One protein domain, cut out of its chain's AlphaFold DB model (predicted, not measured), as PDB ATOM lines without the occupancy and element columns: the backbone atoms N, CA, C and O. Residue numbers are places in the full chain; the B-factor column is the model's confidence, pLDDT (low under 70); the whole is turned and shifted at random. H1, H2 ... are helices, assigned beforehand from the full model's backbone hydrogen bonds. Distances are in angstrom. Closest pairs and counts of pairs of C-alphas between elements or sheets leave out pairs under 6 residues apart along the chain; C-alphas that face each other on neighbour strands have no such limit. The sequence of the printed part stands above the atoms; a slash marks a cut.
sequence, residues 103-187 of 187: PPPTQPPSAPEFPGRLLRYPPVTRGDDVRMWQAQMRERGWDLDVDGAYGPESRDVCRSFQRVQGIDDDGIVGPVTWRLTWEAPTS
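This is residues 103 to 187 of the 187 residues of the protein "Peptidoglycan-binding domain-containing protein" of Nonomuraea mesophila (UniProt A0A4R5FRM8). Three short helices, H2, H1 and H3, gather in a small body, their centres making a triangle and their lines set at wide angles, with long loops round them. A tail at the beginning, residues 103 to 107, leads away from this body and makes much of the length. The printed part has 85 residues with three named helices, in the order H1, H2, H3, and no named strand; the class is all helix, though 35 of the 85 residues are in named elements, under half. The whole is compact, with a radius of gyration of the C-alphas of 12.0 A, and elongated, spanning 39 by 23 by 20 A.

H2, the longest helix, holds residues 152 to 165 and measures 20.0 A, from C-alpha 152 at (143.711, 100.685, 137.842). H1 holds residues 128 to 139, 16.3 A, beginning at (148.582, 113.617, 149.121). H3 holds residues 175 to 183, 12.1 A, ending at (131.606, 121.109, 142.297).

H2 is close to H1 but not clearly touching; their closest C-alphas, Gln 134 and Ser 154, are 7.6 A apart, at a steep tilt of 57 degrees, the same way. H2 is also close to H3 but not clearly touching, with the closest C-alphas, Gln 162 and Thr 177, 6.9 A apart; the tilt of 71 degrees is only just about perpendicular. H1 touches H3 with residues 133 to 137 alone; the closest C-alphas, Met 137 and Thr 181, are 6.9 A apart, at a steep tilt of 41 degrees, the same way. Residues 125 to 126 form a short antiparallel pairing with residues 149 to 150. Every O i to N i+4 pair is within hydrogen-bond range in H1 and H2, and 4 of 5 in H3.

The C-alphas farthest apart, Pro 103 and Pro 123, are 39.0 A apart. The printed part has no cut. The link from H1 to H2 is long, 12 residues. Mean pLDDT of the printed part is 88.5; residues 103 to 110 and 187 are under 70.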
ATOM      1  N   PRO A 103     128.776 134.256 149.844       39.50
ATOM      2  CA  PRO A 103     129.731 133.625 148.948       39.50
ATOM      3  C   PRO A 103     128.834 132.997 147.873       39.50
ATOM      4  O   PRO A 103     127.833 132.371 148.253       39.50
ATOM      5  N   PRO A 104     129.038 133.357 146.593       30.72
ATOM      6  CA  PRO A 104     128.069 133.132 145.523       30.72
ATOM      7  C   PRO A 104     127.463 131.747 145.709       30.72
ATOM      8  O   PRO A 104     128.234 130.838 146.014       30.72
ATOM      9  N   PRO A 105     126.124 131.650 145.628       34.50
ATOM     10  CA  PRO A 105     125.278 130.682 146.346       34.50
ATOM     11  C   PRO A 105     126.052 129.403 146.592       34.50
ATOM     12  O   PRO A 105     126.212 128.728 145.588       34.50
ATOM     13  N   THR A 106     126.609 129.180 147.806       39.75
ATOM     14  CA  THR A 106     127.741 128.249 148.053       39.75
ATOM     15  C   THR A 106     128.094 127.503 146.790       39.75
ATOM     16  O   THR A 106     127.442 126.495 146.493       39.75
ATOM     17  N   GLN A 107     129.036 128.050 146.012       38.12
ATOM     18  CA  GLN A 107     129.714 127.245 145.011       38.12
ATOM     19  C   GLN A 107     129.922 125.890 145.696       38.12
ATOM     20  O   GLN A 107     130.481 125.891 146.805       38.12
ATOM     21  N   PRO A 108     129.346 124.794 145.165       45.88
ATOM     22  CA  PRO A 108     129.576 123.465 145.726       45.88
ATOM     23  C   PRO A 108     131.074 123.375 145.986       45.88
ATOM     24  O   PRO A 108     131.801 123.899 145.143       45.88
ATOM     25  N   PRO A 109     131.486 122.920 147.188       53.34
ATOM     26  CA  PRO A 109     132.735 123.314 147.848       53.34
ATOM     27  C   PRO A 109     133.785 123.673 146.808       53.34
ATOM     28  O   PRO A 109     134.200 122.779 146.086       53.34
ATOM     29  N   SER A 110     134.103 124.964 146.627       68.62
ATOM     30  CA  SER A 110     134.976 125.374 145.518       68.62
ATOM     31  C   SER A 110     136.200 124.476 145.546       68.62
ATOM     32  O   SER A 110     136.836 124.380 146.604       68.62
ATOM     33  N   ALA A 111     136.450 123.764 144.446       78.75
ATOM     34  CA  ALA A 111     137.447 122.708 144.461       78.75
ATOM     35  C   ALA A 111     138.771 123.267 145.011       78.75
ATOM     36  O   ALA A 111     139.128 124.404 144.677       78.75
ATOM     37  N   PRO A 112     139.506 122.513 145.849       86.50
ATOM     38  CA  PRO A 112     140.859 122.898 146.218       86.50
ATOM     39  C   PRO A 112     141.667 123.170 144.948       86.50
ATOM     40  O   PRO A 112     141.365 122.628 143.880       86.50
ATOM     41  N   GLU A 113     142.692 124.016 145.053       85.81
ATOM     42  CA  GLU A 113     143.537 124.330 143.904       85.81
ATOM     43  C   GLU A 113     144.044 123.038 143.255       85.81
ATOM     44  O   GLU A 113     144.454 122.095 143.939       85.81
ATOM     45  N   PHE A 114     143.977 122.978 141.923       89.44
ATOM     46  CA  PHE A 114     144.475 121.818 141.205       89.44
ATOM     47  C   PHE A 114     145.971 121.630 141.529       89.44
ATOM     48  O   PHE A 114     146.731 122.581 141.355       89.44
ATOM     49  N   PRO A 115     146.434 120.423 141.905       87.88
ATOM     50  CA  PRO A 115     147.811 120.159 142.355       87.88
ATOM     51  C   PRO A 115     148.934 120.441 141.340       87.88
ATOM     52  O   PRO A 115     150.093 120.118 141.589       87.88
ATOM     53  N   GLY A 116     148.609 120.958 140.154       91.00
ATOM     54  CA  GLY A 116     149.568 121.257 139.092       91.00
ATOM     55  C   GLY A 116     150.058 120.030 138.319       91.00
ATOM     56  O   GLY A 116     150.943 120.162 137.473       91.00
ATOM     57  N   ARG A 117     149.494 118.837 138.561       95.81
ATOM     58  CA  ARG A 117     149.856 117.599 137.849       95.81
ATOM     59  C   ARG A 117     148.670 116.662 137.646       95.81
ATOM     60  O   ARG A 117     147.764 116.602 138.466       95.81
ATOM     61  N   LEU A 118     148.712 115.894 136.558       97.00
ATOM     62  CA  LEU A 118     147.686 114.904 136.225       97.00
ATOM     63  C   LEU A 118     147.792 113.674 137.133       97.00
ATOM     64  O   LEU A 118     148.882 113.107 137.253       97.00
ATOM     65  N   LEU A 119     146.664 113.209 137.680       98.00
ATOM     66  CA  LEU A 119     146.592 111.883 138.302       98.00
ATOM     67  C   LEU A 119     146.188 110.873 137.235       98.00
ATOM     68  O   LEU A 119     145.111 110.970 136.647       98.00
ATOM     69  N   ARG A 120     147.084 109.936 136.938       97.12
ATOM     70  CA  ARG A 120     146.896 108.965 135.858       97.12
ATOM     71  C   ARG A 120     147.480 107.611 136.209       97.12
ATOM     72  O   ARG A 120     148.300 107.494 137.118       97.12
ATOM     73  N   TYR A 121     147.073 106.625 135.422       96.06
ATOM     74  CA  TYR A 121     147.637 105.288 135.375       96.06
ATOM     75  C   TYR A 121     147.563 104.763 133.929       96.06
ATOM     76  O   TYR A 121     146.468 104.792 133.358       96.06
ATOM     77  N   PRO A 122     148.662 104.246 133.337       93.75
ATOM     78  CA  PRO A 122     150.033 104.140 133.864       93.75
ATOM     79  C   PRO A 122     150.918 105.392 133.609       93.75
ATOM     80  O   PRO A 122     150.637 106.169 132.696       93.75
ATOM     81  N   PRO A 123     152.030 105.583 134.361       94.25
ATOM     82  CA  PRO A 123     152.406 104.857 135.580       94.25
ATOM     83  C   PRO A 123     151.512 105.257 136.762       94.25
ATOM     84  O   PRO A 123     150.794 106.244 136.673       94.25
ATOM     85  N   VAL A 124     151.567 104.509 137.868       95.44
ATOM     86  CA  VAL A 124     150.837 104.854 139.102       95.44
ATOM     87  C   VAL A 124     151.297 106.221 139.612       95.44
ATOM     88  O   VAL A 124     152.485 106.419 139.875       95.44
ATOM     89  N   THR A 125     150.357 107.148 139.795       97.44
ATOM     90  CA  THR A 125     150.624 108.442 140.445       97.44
ATOM     91  C   THR A 125     150.438 108.290 141.954       97.44
ATOM     92  O   THR A 125     149.453 107.700 142.380       97.44
ATOM     93  N   ARG A 126     151.362 108.793 142.779       97.25
ATOM     94  CA  ARG A 126     151.266 108.718 144.252       97.25
ATOM     95  C   ARG A 126     151.419 110.089 144.894       97.25
ATOM     96  O   ARG A 126     152.236 110.875 144.409       97.25
ATOM     97  N   GLY A 127     150.686 110.361 145.973       92.69
ATOM     98  CA  GLY A 127     150.801 111.615 146.728       92.69
ATOM     99  C   GLY A 127     149.582 111.961 147.582       92.69
ATOM    100  O   GLY A 127     148.586 111.239 147.596       92.69
ATOM    101  N   ASP A 128     149.681 113.076 148.308       94.12
ATOM    102  CA  ASP A 128     148.582 113.617 149.121       94.12
ATOM    103  C   ASP A 128     147.421 114.143 148.275       94.12
ATOM    104  O   ASP A 128     146.267 114.035 148.673       94.12
ATOM    105  N   ASP A 129     147.710 114.636 147.076       92.69
ATOM    106  CA  ASP A 129     146.713 115.003 146.072       92.69
ATOM    107  C   ASP A 129     145.862 113.812 145.617       92.69
ATOM    108  O   ASP A 129     144.648 113.934 145.456       92.69
ATOM    109  N   VAL A 130     146.480 112.638 145.466       97.88
ATOM    110  CA  VAL A 130     145.764 111.395 145.169       97.88
ATOM    111  C   VAL A 130     144.860 111.009 146.336       97.88
ATOM    112  O   VAL A 130     143.687 110.730 146.108       97.88
ATOM    113  N   ARG A 131     145.367 111.052 147.580       96.69
ATOM    114  CA  ARG A 131     144.544 110.790 148.778       96.69
ATOM    115  C   ARG A 131     143.362 111.746 148.863       96.69
ATOM    116  O   ARG A 131     142.259 111.319 149.177       96.69
ATOM    117  N   MET A 132     143.594 113.024 148.578       94.62
ATOM    118  CA  MET A 132     142.566 114.059 148.601       94.62
ATOM    119  C   MET A 132     141.457 113.763 147.591       94.62
ATOM    120  O   MET A 132     140.283 113.761 147.955       94.62
ATOM    121  N   TRP A 133     141.821 113.447 146.348       97.75
ATOM    122  CA  TRP A 133     140.841 113.073 145.334       97.75
ATOM    123  C   TRP A 133     140.085 111.788 145.706       97.75
ATOM    124  O   TRP A 133     138.857 111.767 145.657       97.75
ATOM    125  N   GLN A 134     140.789 110.740 146.149       98.19
ATOM    126  CA  GLN A 134     140.169 109.478 146.572       98.19
ATOM    127  C   GLN A 134     139.187 109.689 147.734       98.19
ATOM    128  O   GLN A 134     138.081 109.151 147.719       98.19
ATOM    129  N   ALA A 135     139.567 110.500 148.727       95.06
ATOM    130  CA  ALA A 135     138.720 110.816 149.871       95.06
ATOM    131  C   ALA A 135     137.440 111.537 149.435       95.06
ATOM    132  O   ALA A 135     136.356 111.173 149.888       95.06
ATOM    133  N   GLN A 136     137.552 112.494 148.508       95.12
ATOM    134  CA  GLN A 136     136.391 113.200 147.974       95.12
ATOM    135  C   GLN A 136     135.475 112.272 147.171       95.12
ATOM    136  O   GLN A 136     134.255 112.351 147.291       95.12
ATOM    137  N   MET A 137     136.036 111.365 146.368       95.25
ATOM    138  CA  MET A 137     135.248 110.370 145.638       95.25
ATOM    139  C   MET A 137     134.480 109.452 146.596       95.25
ATOM    140  O   MET A 137     133.288 109.220 146.393       95.25
ATOM    141  N   ARG A 138     135.116 109.010 147.685       92.25
ATOM    142  CA  ARG A 138     134.459 108.217 148.730       92.25
ATOM    143  C   ARG A 138     133.348 108.987 149.442       92.25
ATOM    144  O   ARG A 138     132.272 108.439 149.650       92.25
ATOM    145  N   GLU A 139     133.578 110.253 149.790       89.31
ATOM    146  CA  GLU A 139     132.548 111.117 150.392       89.31
ATOM    147  C   GLU A 139     131.327 111.270 149.472       89.31
ATOM    148  O   GLU A 139     130.189 111.304 149.934       89.31
ATOM    149  N   ARG A 140     131.553 111.273 148.156       90.38
ATOM    150  CA  ARG A 140     130.504 111.291 147.125       90.38
ATOM    151  C   ARG A 140     129.834 109.933 146.892       90.38
ATOM    152  O   ARG A 140     129.028 109.823 145.973       90.38
ATOM    153  N   GLY A 141     130.174 108.911 147.674       92.50
ATOM    154  CA  GLY A 141     129.570 107.582 147.605       92.50
ATOM    155  C   GLY A 141     130.183 106.640 146.568       92.50
ATOM    156  O   GLY A 141     129.597 105.595 146.296       92.50
ATOM    157  N   TRP A 142     131.340 106.973 145.986       92.75
ATOM    158  CA  TRP A 142     132.063 106.041 145.117       92.75
ATOM    159  C   TRP A 142     132.851 105.032 145.951       92.75
ATOM    160  O   TRP A 142     133.512 105.398 146.924       92.75
ATOM    161  N   ASP A 143     132.801 103.765 145.545       91.50
ATOM    162  CA  ASP A 143     133.584 102.697 146.160       91.50
ATOM    163  C   ASP A 143     135.035 102.782 145.669       91.50
ATOM    164  O   ASP A 143     135.311 102.556 144.488       91.50
ATOM    165  N   LEU A 144     135.924 103.246 146.549       92.31
ATOM    166  CA  LEU A 144     137.334 103.478 146.250       92.31
ATOM    167  C   LEU A 144     138.173 103.523 147.532       92.31
ATOM    168  O   LEU A 144     137.789 104.159 148.528       92.31
ATOM    169  N   ASP A 145     139.362 102.922 147.485       92.31
ATOM    170  CA  ASP A 145     140.362 103.023 148.547       92.31
ATOM    171  C   ASP A 145     141.131 104.357 148.576       92.31
ATOM    172  O   ASP A 145     141.507 104.915 147.548       92.31
ATOM    173  N   VAL A 146     141.381 104.883 149.785       96.38
ATOM    174  CA  VAL A 146     142.147 106.126 150.025       96.38
ATOM    175  C   VAL A 146     143.572 105.765 150.442       96.38
ATOM    176  O   VAL A 146     143.988 105.958 151.584       96.38
ATOM    177  N   ASP A 147     144.315 105.174 149.515       95.88
ATOM    178  CA  ASP A 147     145.682 104.682 149.727       95.88
ATOM    179  C   ASP A 147     146.765 105.666 149.238       95.88
ATOM    180  O   ASP A 147     147.961 105.506 149.509       95.88
ATOM    181  N   GLY A 148     146.361 106.728 148.539       96.38
ATOM    182  CA  GLY A 148     147.251 107.702 147.920       96.38
ATOM    183  C   GLY A 148     147.968 107.198 146.678       96.38
ATOM    184  O   GLY A 148     149.007 107.764 146.327       96.38
ATOM    185  N   ALA A 149     147.457 106.148 146.032       97.81
ATOM    186  CA  ALA A 149     147.985 105.577 144.804       97.81
ATOM    187  C   ALA A 149     146.908 105.502 143.712       97.81
ATOM    188  O   ALA A 149     145.971 104.716 143.757       97.81
ATOM    189  N   TYR A 150     147.090 106.290 142.656       97.94
ATOM    190  CA  TYR A 150     146.203 106.294 141.507       97.94
ATOM    191  C   TYR A 150     146.529 105.083 140.627       97.94
ATOM    192  O   TYR A 150     147.417 105.139 139.770       97.94
ATOM    193  N   GLY A 151     145.872 103.961 140.919       97.69
ATOM    194  CA  GLY A 151     146.013 102.681 140.224       97.69
ATOM    195  C   GLY A 151     144.876 102.380 139.234       97.69
ATOM    196  O   GLY A 151     144.078 103.266 138.920       97.69
ATOM    197  N   PRO A 152     144.782 101.126 138.742       97.44
ATOM    198  CA  PRO A 152     143.711 100.685 137.842       97.44
ATOM    199  C   PRO A 152     142.303 101.003 138.361       97.44
ATOM    200  O   PRO A 152     141.483 101.522 137.614       97.44
ATOM    201  N   GLU A 153     142.053 100.770 139.649       96.75
ATOM    202  CA  GLU A 153     140.756 101.013 140.289       96.75
ATOM    203  C   GLU A 153     140.390 102.504 140.312       96.75
ATOM    204  O   GLU A 153     139.308 102.890 139.875       96.75
ATOM    205  N   SER A 154     141.333 103.370 140.712       98.12
ATOM    206  CA  SER A 154     141.153 104.829 140.658       98.12
ATOM    207  C   SER A 154     140.830 105.307 139.242       98.12
ATOM    208  O   SER A 154     139.940 106.135 139.058       98.12
ATOM    209  N   ARG A 155     141.508 104.755 138.226       98.19
ATOM    210  CA  ARG A 155     141.215 105.062 136.821       98.19
ATOM    211  C   ARG A 155     139.787 104.658 136.456       98.19
ATOM    212  O   ARG A 155     139.083 105.450 135.839       98.19
ATOM    213  N   ASP A 156     139.349 103.460 136.820       97.75
ATOM    214  CA  ASP A 156     138.031 102.950 136.433       97.75
ATOM    215  C   ASP A 156     136.882 103.713 137.137       97.75
ATOM    216  O   ASP A 156     135.864 104.028 136.502       97.75
ATOM    217  N   VAL A 157     137.079 104.123 138.398       97.38
ATOM    218  CA  VAL A 157     136.184 105.050 139.122       97.38
ATOM    219  C   VAL A 157     136.171 106.429 138.463       97.38
ATOM    220  O   VAL A 157     135.098 106.975 138.204       97.38
ATOM    221  N   CYS A 158     137.339 106.973 138.113       97.81
ATOM    222  CA  CYS A 158     137.456 108.259 137.427       97.81
ATOM    223  C   CYS A 158     136.701 108.266 136.093       97.81
ATOM    224  O   CYS A 158     135.891 109.159 135.856       97.81
ATOM    225  N   ARG A 159     136.854 107.221 135.269       98.06
ATOM    226  CA  ARG A 159     136.099 107.080 134.011       98.06
ATOM    227  C   ARG A 159     134.592 107.051 134.241       98.06
ATOM    228  O   ARG A 159     133.829 107.643 133.484       98.06
ATOM    229  N   SER A 160     134.146 106.350 135.281       96.88
ATOM    230  CA  SER A 160     132.723 106.279 135.626       96.88
ATOM    231  C   SER A 160     132.183 107.637 136.059       96.88
ATOM    232  O   SER A 160     131.126 108.052 135.586       96.88
ATOM    233  N   PHE A 161     132.943 108.361 136.876       95.75
ATOM    234  CA  PHE A 161     132.629 109.729 137.262       95.75
ATOM    235  C   PHE A 161     132.563 110.671 136.053       95.75
ATOM    236  O   PHE A 161     131.566 111.366 135.880       95.75
ATOM    237  N   GLN A 162     133.569 110.646 135.177       97.25
ATOM    238  CA  GLN A 162     133.619 111.445 133.949       97.25
ATOM    239  C   GLN A 162     132.392 111.205 133.055       97.25
ATOM    240  O   GLN A 162     131.767 112.167 132.608       97.25
ATOM    241  N   ARG A 163     131.971 109.941 132.885       96.00
ATOM    242  CA  ARG A 163     130.739 109.592 132.154       96.00
ATOM    243  C   ARG A 163     129.484 110.184 132.788       96.00
ATOM    244  O   ARG A 163     128.645 110.713 132.066       96.00
ATOM    245  N   VAL A 164     129.353 110.124 134.116       92.31
ATOM    246  CA  VAL A 164     128.219 110.735 134.838       92.31
ATOM    247  C   VAL A 164     128.196 112.253 134.645       92.31
ATOM    248  O   VAL A 164     127.123 112.835 134.520       92.31
ATOM    249  N   GLN A 165     129.368 112.886 134.578       90.69
ATOM    250  CA  GLN A 165     129.495 114.327 134.351       90.69
ATOM    251  C   GLN A 165     129.399 114.744 132.874       90.69
ATOM    252  O   GLN A 165     129.387 115.939 132.585       90.69
ATOM    253  N   GLY A 166     129.334 113.795 131.936       93.12
ATOM    254  CA  GLY A 166     129.248 114.089 130.504       93.12
ATOM    255  C   GLY A 166     130.518 114.705 129.908       93.12
ATOM    256  O   GLY A 166     130.422 115.497 128.972       93.12
ATOM    257  N   ILE A 167     131.693 114.367 130.448       94.00
ATOM    258  CA  ILE A 167     133.008 114.760 129.907       94.00
ATOM    259  C   ILE A 167     133.769 113.539 129.368       94.00
ATOM    260  O   ILE A 167     133.367 112.402 129.619       94.00
ATOM    261  N   ASP A 168     134.871 113.771 128.643       93.88
ATOM    262  CA  ASP A 168     135.723 112.701 128.105       93.88
ATOM    263  C   ASP A 168     136.190 111.748 129.220       93.88
ATOM    264  O   ASP A 168     136.729 112.179 130.241       93.88
ATOM    265  N   ASP A 169     135.983 110.441 129.029       94.56
ATOM    266  CA  ASP A 169     136.237 109.403 130.033       94.56
ATOM    267  C   ASP A 169     137.637 108.780 129.906       94.56
ATOM    268  O   ASP A 169     137.812 107.556 129.936       94.56
ATOM    269  N   ASP A 170     138.654 109.631 129.761       96.62
ATOM    270  CA  ASP A 170     140.060 109.236 129.597       96.62
ATOM    271  C   ASP A 170     140.671 108.568 130.846       96.62
ATOM    272  O   ASP A 170     141.742 107.956 130.777       96.62
ATOM    273  N   GLY A 171     139.984 108.641 131.989       97.25
ATOM    274  CA  GLY A 171     140.428 108.088 133.261       97.25
ATOM    275  C   GLY A 171     141.589 108.858 133.880       97.25
ATOM    276  O   GLY A 171     142.332 108.287 134.686       97.25
ATOM    277  N   ILE A 172     141.770 110.124 133.505       98.25
ATOM    278  CA  ILE A 172     142.801 111.020 134.017       98.25
ATOM    279  C   ILE A 172     142.144 112.138 134.829       98.25
ATOM    280  O   ILE A 172     141.242 112.848 134.379       98.25
ATOM    281  N   VAL A 173     142.649 112.363 136.040       98.06
ATOM    282  CA  VAL A 173     142.251 113.527 136.836       98.06
ATOM    283  C   VAL A 173     143.089 114.726 136.397       98.06
ATOM    284  O   VAL A 173     144.184 114.972 136.906       98.06
ATOM    285  N   GLY A 174     142.583 115.441 135.393       95.62
ATOM    286  CA  GLY A 174     143.053 116.772 135.003       95.62
ATOM    287  C   GLY A 174     142.271 117.897 135.693       95.62
ATOM    288  O   GLY A 174     141.362 117.618 136.475       95.62
ATOM    289  N   PRO A 175     142.562 119.176 135.383       93.25
ATOM    290  CA  PRO A 175     141.931 120.322 136.046       93.25
ATOM    291  C   PRO A 175     140.397 120.319 135.996       93.25
ATOM    292  O   PRO A 175     139.746 120.723 136.956       93.25
ATOM    293  N   VAL A 176     139.807 119.852 134.888       91.69
ATOM    294  CA  VAL A 176     138.347 119.776 134.722       91.69
ATOM    295  C   VAL A 176     137.753 118.671 135.594       91.69
ATOM    296  O   VAL A 176     136.836 118.948 136.366       91.69
ATOM    297  N   THR A 177     138.295 117.449 135.515       96.50
ATOM    298  CA  THR A 177     137.875 116.316 136.355       96.50
ATOM    299  C   THR A 177     138.011 116.661 137.834       96.50
ATOM    300  O   THR A 177     137.063 116.468 138.585       96.50
ATOM    301  N   TRP A 178     139.158 117.232 138.225       95.56
ATOM    302  CA  TRP A 178     139.427 117.684 139.587       95.56
ATOM    303  C   TRP A 178     138.353 118.658 140.047       95.56
ATOM    304  O   TRP A 178     137.664 118.369 141.011       95.56
ATOM    305  N   ARG A 179     138.121 119.755 139.319       92.31
ATOM    306  CA  ARG A 179     137.097 120.741 139.685       92.31
ATOM    307  C   ARG A 179     135.717 120.105 139.888       92.31
ATOM    308  O   ARG A 179     135.072 120.330 140.909       92.31
ATOM    309  N   LEU A 180     135.288 119.267 138.945       91.06
ATOM    310  CA  LEU A 180     133.991 118.592 139.018       91.06
ATOM    311  C   LEU A 180     133.890 117.638 140.212       91.06
ATOM    312  O   LEU A 180     132.798 117.477 140.749       91.06
ATOM    313  N   THR A 181     134.992 117.024 140.657       93.19
ATOM    314  CA  THR A 181     134.986 116.155 141.842       93.19
ATOM    315  C   THR A 181     134.472 116.888 143.086       93.19
ATOM    316  O   THR A 181     133.800 116.262 143.897       93.19
ATOM    317  N   TRP A 182     134.652 118.203 143.222       90.12
ATOM    318  CA  TRP A 182     134.024 118.955 144.318       90.12
ATOM    319  C   TRP A 182     132.729 119.656 143.911       90.12
ATOM    320  O   TRP A 182     131.774 119.685 144.684       90.12
ATOM    321  N   GLU A 183     132.674 120.191 142.692       83.31
ATOM    322  CA  GLU A 183     131.606 121.109 142.297       83.31
ATOM    323  C   GLU A 183     130.364 120.420 141.712       83.31
ATOM    324  O   GLU A 183     129.276 120.990 141.697       83.31
ATOM    325  N   ALA A 184     130.482 119.194 141.205       83.31
ATOM    326  CA  ALA A 184     129.335 118.522 140.610       83.31
ATOM    327  C   ALA A 184     128.296 118.133 141.679       83.31
ATOM    328  O   ALA A 184     128.695 117.607 142.728       83.31
ATOM    329  N   PRO A 185     126.982 118.275 141.412       76.25
ATOM    330  CA  PRO A 185     125.937 117.756 142.291       76.25
ATOM    331  C   PRO A 185     126.148 116.267 142.604       76.25
ATOM    332  O   PRO A 185     126.571 115.493 141.742       76.25
ATOM    333  N   THR A 186     125.885 115.866 143.844       73.44
ATOM    334  CA  THR A 186     125.792 114.451 144.229       73.44
ATOM    335  C   THR A 186     124.396 113.946 143.872       73.44
ATOM    336  O   THR A 186     123.414 114.584 144.255       73.44
ATOM    337  N   SER A 187     124.316 112.851 143.116       56.41
ATOM    338  CA  SER A 187     123.055 112.173 142.787       56.41
ATOM    339  C   SER A 187     122.525 111.333 143.941       56.41
ATOM    340  O   SER A 187     123.354 110.889 144.766       56.41
TER     341      SER A 187